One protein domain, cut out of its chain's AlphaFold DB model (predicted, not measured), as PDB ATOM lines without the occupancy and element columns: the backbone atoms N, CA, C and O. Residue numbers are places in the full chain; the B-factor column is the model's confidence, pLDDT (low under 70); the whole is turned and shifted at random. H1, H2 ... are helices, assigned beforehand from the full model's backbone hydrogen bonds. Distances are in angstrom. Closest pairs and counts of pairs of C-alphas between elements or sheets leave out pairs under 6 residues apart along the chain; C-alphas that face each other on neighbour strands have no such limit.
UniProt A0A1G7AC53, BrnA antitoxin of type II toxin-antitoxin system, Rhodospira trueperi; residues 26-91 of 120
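What this domain is: This is residues 26 to 91 of the 120 residues of the protein "BrnA antitoxin of type II toxin-antitoxin system" of Rhodospira trueperi (UniProt A0A1G7AC53). One long helix, H1, sticks out as an arm with residues 33 to 38 and 40 to 49 standing free, and a long strand-free tether, residues 50 to 63, joins it to a small head at the far end. The head is a corner of two helices, in which the shorter H2 meets the beginning of H3, and residues 82 to 91 of H3 reach out from it. The printed part has 66 residues with three named helices, in the order H1, H2, H3, and no named strand; its class is all helix. It is extended, with a radius of gyration of the C-alphas of 20.2 A, and its C-alphas span 59 by 25 by 18 A, the arm and the tether making much of the length.

How they stand to each other: The longest helix, H1, residues 33 to 49, touches no helix. It is apart from H2, residues 64 to 72, and also apart from H3, residues 77 to 91. H2 and H3 touch, with 5 pairs of C-alphas within 8 A. Their closest C-alphas are those of Phe 70 and Trp 77, 5.2 A apart. H3 touches H2 with residues 77 to 81 alone. The lines of H2 and H3 stand at a steep tilt of 68 degrees, only just short of about perpendicular, and they run opposite ways. Their centres are 14.4 A apart. In H1, H2 and H3 every O i to N i+4 pair is within hydrogen-bond range.

Where its parts are: H1 runs from Glu 33, with its C-alpha at (204.782, 277.099, 325.303), to Val 49, with its C-alpha at (206.999, 278.699, 349.513), and measures 24.4 A from first to last C-alpha. H2 runs from Thr 64, with its C-alpha at (218.201, 258.990, 369.304), to Ala 72 and measures 12.3 A. H3 runs from Trp 77 to Thr 91, whose C-alpha is at (217.783, 281.991, 378.810), and measures 21.2 A.

The domain as a whole: The C-alphas of Glu 26 and Thr 91, the first and last printed residues, are also the two farthest apart, at 62.5 A. The printed part has no cut. The link from H1 to H2, residues 50 to 63, is long, with 14 residues and no named element; its C-alphas lie 5 to 22 A from the mean of the C-alphas. The link from H2 to H3, with 4 residues, is tight. Residues 40 to 65 stand free, of which 40 to 49 belong to H1. The mean pLDDT of the printed part is 83.1. Residues 43 to 53 of the model are under 70, and the mean pLDDT is 72 for H1, 95 for H2 and 93 for H3.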
ATOM      1  N   GLU A  26     190.855 267.406 323.274       79.06
ATOM      2  CA  GLU A  26     191.538 268.622 323.705       79.06
ATOM      3  C   GLU A  26     192.442 268.382 324.929       79.06
ATOM      4  O   GLU A  26     193.411 269.121 325.100       79.06
ATOM      5  N   ASP A  27     192.195 267.337 325.727       78.81
ATOM      6  CA  ASP A  27     193.033 266.963 326.874       78.81
ATOM      7  C   ASP A  27     194.337 266.255 326.449       78.81
ATOM      8  O   ASP A  27     195.338 266.332 327.165       78.81
ATOM      9  N   ASP A  28     194.367 265.636 325.262       80.38
ATOM     10  CA  ASP A  28     195.563 265.002 324.678       80.38
ATOM     11  C   ASP A  28     196.430 265.983 323.871       80.38
ATOM     12  O   ASP A  28     197.470 265.611 323.303       80.38
ATOM     13  N   ARG A  29     196.029 267.260 323.808       85.69
ATOM     14  CA  ARG A  29     196.791 268.272 323.081       85.69
ATOM     15  C   ARG A  29     198.135 268.531 323.760       85.69
ATOM     16  O   ARG A  29     198.213 268.636 324.988       85.69
ATOM     17  N   PRO A  30     199.216 268.730 322.988       82.25
ATOM     18  CA  PRO A  30     200.466 269.184 323.566       82.25
ATOM     19  C   PRO A  30     200.255 270.545 324.238       82.25
ATOM     20  O   PRO A  30     199.607 271.442 323.689       82.25
ATOM     21  N   ALA A  31     200.822 270.699 325.435       82.75
ATOM     22  CA  ALA A  31     200.803 271.967 326.145       82.75
ATOM     23  C   ALA A  31     201.447 273.061 325.284       82.75
ATOM     24  O   ALA A  31     202.511 272.862 324.687       82.75
ATOM     25  N   THR A  32     200.821 274.234 325.242       84.50
ATOM     26  CA  THR A  32     201.424 275.390 324.579       84.50
ATOM     27  C   THR A  32     202.670 275.851 325.342       84.50
ATOM     28  O   THR A  32     202.835 275.588 326.535       84.50
ATOM     29  N   GLU A  33     203.567 276.571 324.668       83.25
ATOM     30  CA  GLU A  33     204.782 277.099 325.303       83.25
ATOM     31  C   GLU A  33     204.464 278.026 326.491       83.25
ATOM     32  O   GLU A  33     205.172 278.032 327.500       83.25
ATOM     33  N   GLU A  34     203.364 278.773 326.399       83.69
ATOM     34  CA  GLU A  34     202.874 279.627 327.477       83.69
ATOM     35  C   GLU A  34     202.376 278.815 328.678       83.69
ATOM     36  O   GLU A  34     202.756 279.120 329.808       83.69
ATOM     37  N   GLU A  35     201.612 277.746 328.452       83.69
ATOM     38  CA  GLU A  35     201.157 276.841 329.515       83.69
ATOM     39  C   GLU A  35     202.330 276.111 330.177       83.69
ATOM     40  O   GLU A  35     202.381 276.005 331.404       83.69
ATOM     41  N   MET A  36     203.323 275.675 329.395       83.69
ATOM     42  CA  MET A  36     204.553 275.082 329.928       83.69
ATOM     43  C   MET A  36     205.338 276.074 330.791       83.69
ATOM     44  O   MET A  36     205.819 275.716 331.873       83.69
ATOM     45  N   ARG A  37     205.462 277.328 330.341       84.25
ATOM     46  CA  ARG A  37     206.120 278.394 331.107       84.25
ATOM     47  C   ARG A  37     205.362 278.688 332.399       84.25
ATOM     48  O   ARG A  37     205.976 278.660 333.464       84.25
ATOM     49  N   ALA A  38     204.047 278.878 332.327       84.44
ATOM     50  CA  ALA A  38     203.202 279.140 333.489       84.44
ATOM     51  C   ALA A  38     203.250 277.986 334.505       84.44
ATOM     52  O   ALA A  38     203.377 278.217 335.708       84.44
ATOM     53  N   ALA A  39     203.231 276.732 334.042       80.94
ATOM     54  CA  ALA A  39     203.367 275.557 334.900       80.94
ATOM     55  C   ALA A  39     204.741 275.497 335.588       80.94
ATOM     56  O   ALA A  39     204.834 275.168 336.776       80.94
ATOM     57  N   ARG A  40     205.815 275.852 334.871       80.81
ATOM     58  CA  ARG A  40     207.172 275.922 335.428       80.81
ATOM     59  C   ARG A  40     207.290 277.018 336.484       80.81
ATOM     60  O   ARG A  40     207.827 276.753 337.558       80.81
ATOM     61  N   GLU A  41     206.775 278.208 336.202       79.88
ATOM     62  CA  GLU A  41     206.760 279.342 337.132       79.88
ATOM     63  C   GLU A  41     205.937 279.020 338.387       79.88
ATOM     64  O   GLU A  41     206.423 279.187 339.506       79.88
ATOM     65  N   ALA A  42     204.745 278.438 338.229       72.81
ATOM     66  CA  ALA A  42     203.922 277.981 339.348       72.81
ATOM     67  C   ALA A  42     204.617 276.885 340.179       72.81
ATOM     68  O   ALA A  42     204.522 276.871 341.411       72.81
ATOM     69  N   GLY A  43     205.344 275.969 339.532       68.75
ATOM     70  CA  GLY A  43     206.152 274.948 340.201       68.75
ATOM     71  C   GLY A  43     207.327 275.532 340.993       68.75
ATOM     72  O   GLY A  43     207.599 275.084 342.109       68.75
ATOM     73  N   MET A  44     207.999 276.552 340.452       66.75
ATOM     74  CA  MET A  44     209.082 277.269 341.135       66.75
ATOM     75  C   MET A  44     208.563 278.057 342.340       66.75
ATOM     76  O   MET A  44     209.095 277.883 343.436       66.75
ATOM     77  N   ALA A  45     207.465 278.798 342.182       60.59
ATOM     78  CA  ALA A  45     206.832 279.537 343.271       60.59
ATOM     79  C   ALA A  45     206.399 278.610 344.422       60.59
ATOM     80  O   ALA A  45     206.638 278.896 345.594       60.59
ATOM     81  N   ARG A  46     205.834 277.432 344.113       58.44
ATOM     82  CA  ARG A  46     205.510 276.407 345.127       58.44
ATOM     83  C   ARG A  46     206.743 275.895 345.874       58.44
ATOM     84  O   ARG A  46     206.646 275.559 347.052       58.44
ATOM     85  N   ARG A  47     207.897 275.829 345.209       55.22
ATOM     86  CA  ARG A  47     209.162 275.410 345.824       55.22
ATOM     87  C   ARG A  47     209.754 276.497 346.715       55.22
ATOM     88  O   ARG A  47     210.290 276.178 347.770       55.22
ATOM     89  N   GLU A  48     209.621 277.758 346.323       52.12
ATOM     90  CA  GLU A  48     210.034 278.913 347.127       52.12
ATOM     91  C   GLU A  48     209.174 279.069 348.385       52.12
ATOM     92  O   GLU A  48     209.707 279.365 349.448       52.12
ATOM     93  N   VAL A  49     207.881 278.739 348.327       51.72
ATOM     94  CA  VAL A  49     206.999 278.699 349.513       51.72
ATOM     95  C   VAL A  49     207.431 277.634 350.539       51.72
ATOM     96  O   VAL A  49     207.172 277.786 351.732       51.72
ATOM     97  N   LEU A  50     208.140 276.578 350.119       51.59
ATOM     98  CA  LEU A  50     208.722 275.577 351.030       51.59
ATOM     99  C   LEU A  50     210.030 276.047 351.693       51.59
ATOM    100  O   LEU A  50     210.496 275.424 352.651       51.59
ATOM    101  N   VAL A  51     210.628 277.141 351.213       54.28
ATOM    102  CA  VAL A  51     211.761 277.800 351.861       54.28
ATOM    103  C   VAL A  51     211.184 278.776 352.877       54.28
ATOM    104  O   VAL A  51     210.793 279.882 352.533       54.28
ATOM    105  N   HIS A  52     211.105 278.367 354.145       58.59
ATOM    106  CA  HIS A  52     210.678 279.265 355.219       58.59
ATOM    107  C   HIS A  52     211.634 280.473 355.297       58.59
ATOM    108  O   HIS A  52     212.782 280.290 355.727       58.59
ATOM    109  N   PRO A  53     211.209 281.692 354.905       58.78
ATOM    110  CA  PRO A  53     212.077 282.860 354.968       58.78
ATOM    111  C   PRO A  53     212.492 283.087 356.428       58.78
ATOM    112  O   PRO A  53     211.651 283.127 357.324       58.78
ATOM    113  N   GLY A  54     213.802 283.162 356.679       72.12
ATOM    114  CA  GLY A  54     214.373 283.288 358.028       72.12
ATOM    115  C   GLY A  54     214.798 281.976 358.700       72.12
ATOM    116  O   GLY A  54     215.283 282.013 359.830       72.12
ATOM    117  N   ARG A  55     214.666 280.818 358.037       75.81
ATOM    118  CA  ARG A  55     215.203 279.542 358.535       75.81
ATOM    119  C   ARG A  55     216.460 279.143 357.769       75.81
ATOM    120  O   ARG A  55     216.395 278.856 356.579       75.81
ATOM    121  N   THR A  56     217.586 279.031 358.466       83.81
ATOM    122  CA  THR A  56     218.810 278.465 357.886       83.81
ATOM    123  C   THR A  56     218.731 276.935 357.904       83.81
ATOM    124  O   THR A  56     218.581 276.355 358.985       83.81
ATOM    125  N   PRO A  57     218.808 276.250 356.750       81.56
ATOM    126  CA  PRO A  57     218.859 274.796 356.719       81.56
ATOM    127  C   PRO A  57     220.210 274.317 357.259       81.56
ATOM    128  O   PRO A  57     221.261 274.679 356.735       81.56
ATOM    129  N   VAL A  58     220.181 273.491 358.303       85.44
ATOM    130  CA  VAL A  58     221.370 272.870 358.900       85.44
ATOM    131  C   VAL A  58     221.127 271.381 359.118       85.44
ATOM    132  O   VAL A  58     220.001 270.963 359.395       85.44
ATOM    133  N   VAL A  59     222.187 270.579 359.004       88.88
ATOM    134  CA  VAL A  59     222.183 269.170 359.413       88.88
ATOM    135  C   VAL A  59     222.828 269.101 360.792       88.88
ATOM    136  O   VAL A  59     224.021 269.353 360.928       88.88
ATOM    137  N   LEU A  60     222.027 268.795 361.811       87.56
ATOM    138  CA  LEU A  60     222.467 268.657 363.197       87.56
ATOM    139  C   LEU A  60     222.226 267.218 363.659       87.56
ATOM    140  O   LEU A  60     221.113 266.708 363.525       87.56
ATOM    141  N   GLY A  61     223.263 266.579 364.204       92.88
ATOM    142  CA  GLY A  61     223.123 265.308 364.910       92.88
ATOM    143  C   GLY A  61     222.448 265.522 366.264       92.88
ATOM    144  O   GLY A  61     222.813 266.439 366.994       92.88
ATOM    145  N   VAL A  62     221.457 264.692 366.579       93.62
ATOM    146  CA  VAL A  62     220.730 264.687 367.854       93.62
ATOM    147  C   VAL A  62     220.661 263.243 368.327       93.62
ATOM    148  O   VAL A  62     220.432 262.352 367.504       93.62
ATOM    149  N   ASP A  63     220.850 263.016 369.625       96.69
ATOM    150  CA  ASP A  63     220.770 261.677 370.201       96.69
ATOM    151  C   ASP A  63     219.395 261.036 369.959       96.69
ATOM    152  O   ASP A  63     218.352 261.700 369.906       96.69
ATOM    153  N   THR A  64     219.398 259.718 369.755       96.25
ATOM    154  CA  THR A  64     218.201 258.990 369.304       96.25
ATOM    155  C   THR A  64     217.103 258.994 370.364       96.25
ATOM    156  O   THR A  64     215.938 259.187 370.031       96.25
ATOM    157  N   ASP A  65     217.458 258.838 371.635       96.94
ATOM    158  CA  ASP A  65     216.524 258.876 372.762       96.94
ATOM    159  C   ASP A  65     215.814 260.233 372.871       96.94
ATOM    160  O   ASP A  65     214.601 260.281 373.085       96.94
ATOM    161  N   VAL A  66     216.531 261.332 372.621       94.19
ATOM    162  CA  VAL A  66     215.958 262.683 372.599       94.19
ATOM    163  C   VAL A  66     214.935 262.813 371.469       94.19
ATOM    164  O   VAL A  66     213.826 263.309 371.684       94.19
ATOM    165  N   VAL A  67     215.267 262.337 370.264       94.75
ATOM    166  CA  VAL A  67     214.339 262.353 369.119       94.75
ATOM    167  C   VAL A  67     213.084 261.530 369.415       94.75
ATOM    168  O   VAL A  67     211.972 261.988 369.135       94.75
ATOM    169  N   GLU A  68     213.241 260.346 370.003       96.00
ATOM    170  CA  GLU A  68     212.123 259.474 370.368       96.00
ATOM    171  C   GLU A  68     211.237 260.099 371.456       96.00
ATOM    172  O   GLU A  68     210.011 260.091 371.325       96.00
ATOM    173  N   ALA A  69     211.823 260.748 372.466       95.25
ATOM    174  CA  ALA A  69     211.070 261.474 373.489       95.25
ATOM    175  C   ALA A  69     210.208 262.598 372.884       95.25
ATOM    176  O   ALA A  69     209.036 262.762 373.234       95.25
ATOM    177  N   PHE A  70     210.750 263.353 371.922       94.69
ATOM    178  CA  PHE A  70     209.975 264.369 371.213       94.69
ATOM    179  C   PHE A  70     208.864 263.746 370.358       94.69
ATOM    180  O   PHE A  70     207.725 264.224 370.414       94.69
ATOM    181  N   ARG A  71     209.154 262.673 369.606       95.00
ATOM    182  CA  ARG A  71     208.171 261.957 368.771       95.00
ATOM    183  C   ARG A  71     207.005 261.394 369.580       95.00
ATOM    184  O   ARG A  71     205.866 261.496 369.127       95.00
ATOM    185  N   ALA A  72     207.264 260.882 370.784       94.75
ATOM    186  CA  ALA A  72     206.237 260.348 371.677       94.75
ATOM    187  C   ALA A  72     205.164 261.388 372.052       94.75
ATOM    188  O   ALA A  72     204.007 261.037 372.262       94.75
ATOM    189  N   GLY A  73     205.515 262.677 372.074       86.19
ATOM    190  CA  GLY A  73     204.557 263.754 372.342       86.19
ATOM    191  C   GLY A  73     203.629 264.115 371.171       86.19
ATOM    192  O   GLY A  73     202.926 265.118 371.265       86.19
ATOM    193  N   GLY A  74     203.655 263.361 370.065       90.00
ATOM    194  CA  GLY A  74     202.691 263.480 368.970       90.00
ATOM    195  C   GLY A  74     203.162 264.298 367.758       90.00
ATOM    196  O   GLY A  74     204.354 264.631 367.647       90.00
ATOM    197  N   PRO A  75     202.234 264.611 366.827       80.81
ATOM    198  CA  PRO A  75     202.524 265.454 365.669       80.81
ATOM    199  C   PRO A  75     203.118 266.800 366.122       80.81
ATOM    200  O   PRO A  75     202.990 267.202 367.276       80.81
ATOM    201  N   ASP A  76     203.885 267.452 365.249       91.81
ATOM    202  CA  ASP A  76     204.612 268.701 365.553       91.81
ATOM    203  C   ASP A  76     205.800 268.590 366.524       91.81
ATOM    204  O   ASP A  76     206.323 269.599 367.004       91.81
ATOM    205  N   TRP A  77     206.327 267.385 366.762       95.00
ATOM    206  CA  TRP A  77     207.522 267.187 367.597       95.00
ATOM    207  C   TRP A  77     208.735 268.034 367.170       95.00
ATOM    208  O   TRP A  77     209.480 268.525 368.015       95.00
ATOM    209  N   ARG A  78     208.892 268.297 365.865       91.12
ATOM    210  CA  ARG A  78     209.950 269.174 365.323       91.12
ATOM    211  C   ARG A  78     209.732 270.649 365.673       91.12
ATOM    212  O   ARG A  78     210.699 271.374 365.913       91.12
ATOM    213  N   ALA A  79     208.479 271.104 365.683       90.31
ATOM    214  CA  ALA A  79     208.135 272.470 366.068       90.31
ATOM    215  C   ALA A  79     208.339 272.668 367.576       90.31
ATOM    216  O   ALA A  79     208.956 273.651 367.980       90.31
ATOM    217  N   ARG A  80     207.935 271.685 368.395       93.06
ATOM    218  CA  ARG A  80     208.205 271.664 369.843       93.06
ATOM    219  C   ARG A  80     209.701 271.670 370.149       93.06
ATOM    220  O   ARG A  80     210.141 272.448 370.986       93.06
ATOM    221  N   MET A  81     210.488 270.881 369.418       94.00
ATOM    222  CA  MET A  81     211.947 270.904 369.522       94.00
ATOM    223  C   MET A  81     212.518 272.290 369.183       94.00
ATOM    224  O   MET A  81     213.328 272.817 369.935       94.00
ATOM    225  N   THR A  82     212.048 272.919 368.100       92.19
ATOM    226  CA  THR A  82     212.478 274.280 367.725       92.19
ATOM    227  C   THR A  82     212.130 275.303 368.816       92.19
ATOM    228  O   THR A  82     212.952 276.156 369.145       92.19
ATOM    229  N   ALA A  83     210.934 275.212 369.405       93.00
ATOM    230  CA  ALA A  83     210.511 276.081 370.501       93.00
ATOM    231  C   ALA A  83     211.371 275.883 371.761       93.00
ATOM    232  O   ALA A  83     211.769 276.866 372.382       93.00
ATOM    233  N   ALA A  84     211.713 274.634 372.094       93.50
ATOM    234  CA  ALA A  84     212.609 274.316 373.203       93.50
ATOM    235  C   ALA A  84     214.015 274.894 372.984       93.50
ATOM    236  O   ALA A  84     214.558 275.535 373.880       93.50
ATOM    237  N   SER A  85     214.574 274.750 371.775       92.44
ATOM    238  CA  SER A  85     215.855 275.370 371.417       92.44
ATOM    239  C   SER A  85     215.817 276.891 371.559       92.44
ATOM    240  O   SER A  85     216.762 277.478 372.076       92.44
ATOM    241  N   ARG A  86     214.719 277.537 371.147       91.94
ATOM    242  CA  ARG A  86     214.562 278.990 371.282       91.94
ATOM    243  C   ARG A  86     214.522 279.428 372.746       91.94
ATOM    244  O   ARG A  86     215.277 280.312 373.127       91.94
ATOM    245  N   ALA A  87     213.704 278.765 373.563       93.69
ATOM    246  CA  ALA A  87     213.607 279.051 374.993       93.69
ATOM    247  C   ALA A  87     214.953 278.860 375.714       93.69
ATOM    248  O   ALA A  87     215.297 279.622 376.620       93.69
ATOM    249  N   TRP A  88     215.736 277.862 375.294       93.25
ATOM    250  CA  TRP A  88     217.082 277.652 375.814       93.25
ATOM    251  C   TRP A  88     218.015 278.816 375.457       93.25
ATOM    252  O   TRP A  88     218.643 279.364 376.354       93.25
ATOM    253  N   VAL A  89     218.048 279.257 374.194       93.19
ATOM    254  CA  VAL A  89     218.883 280.396 373.759       93.19
ATOM    255  C   VAL A  89     218.485 281.700 374.455       93.19
ATOM    256  O   VAL A  89     219.361 282.448 374.878       93.19
ATOM    257  N   ASP A  90     217.187 281.962 374.627       91.19
ATOM    258  CA  ASP A  90     216.700 283.179 375.297       91.19
ATOM    259  C   ASP A  90     217.160 283.254 376.766       91.19
ATOM    260  O   ASP A  90     217.375 284.338 377.306       91.19
ATOM    261  N   THR A  91     217.327 282.099 377.413       92.44
ATOM    262  CA  THR A  91     217.783 281.991 378.810       92.44
ATOM    263  C   THR A  91     219.294 281.786 378.944       92.44
ATOM    264  O   THR A  91     219.834 281.959 380.034       92.44
TER     265      THR A  91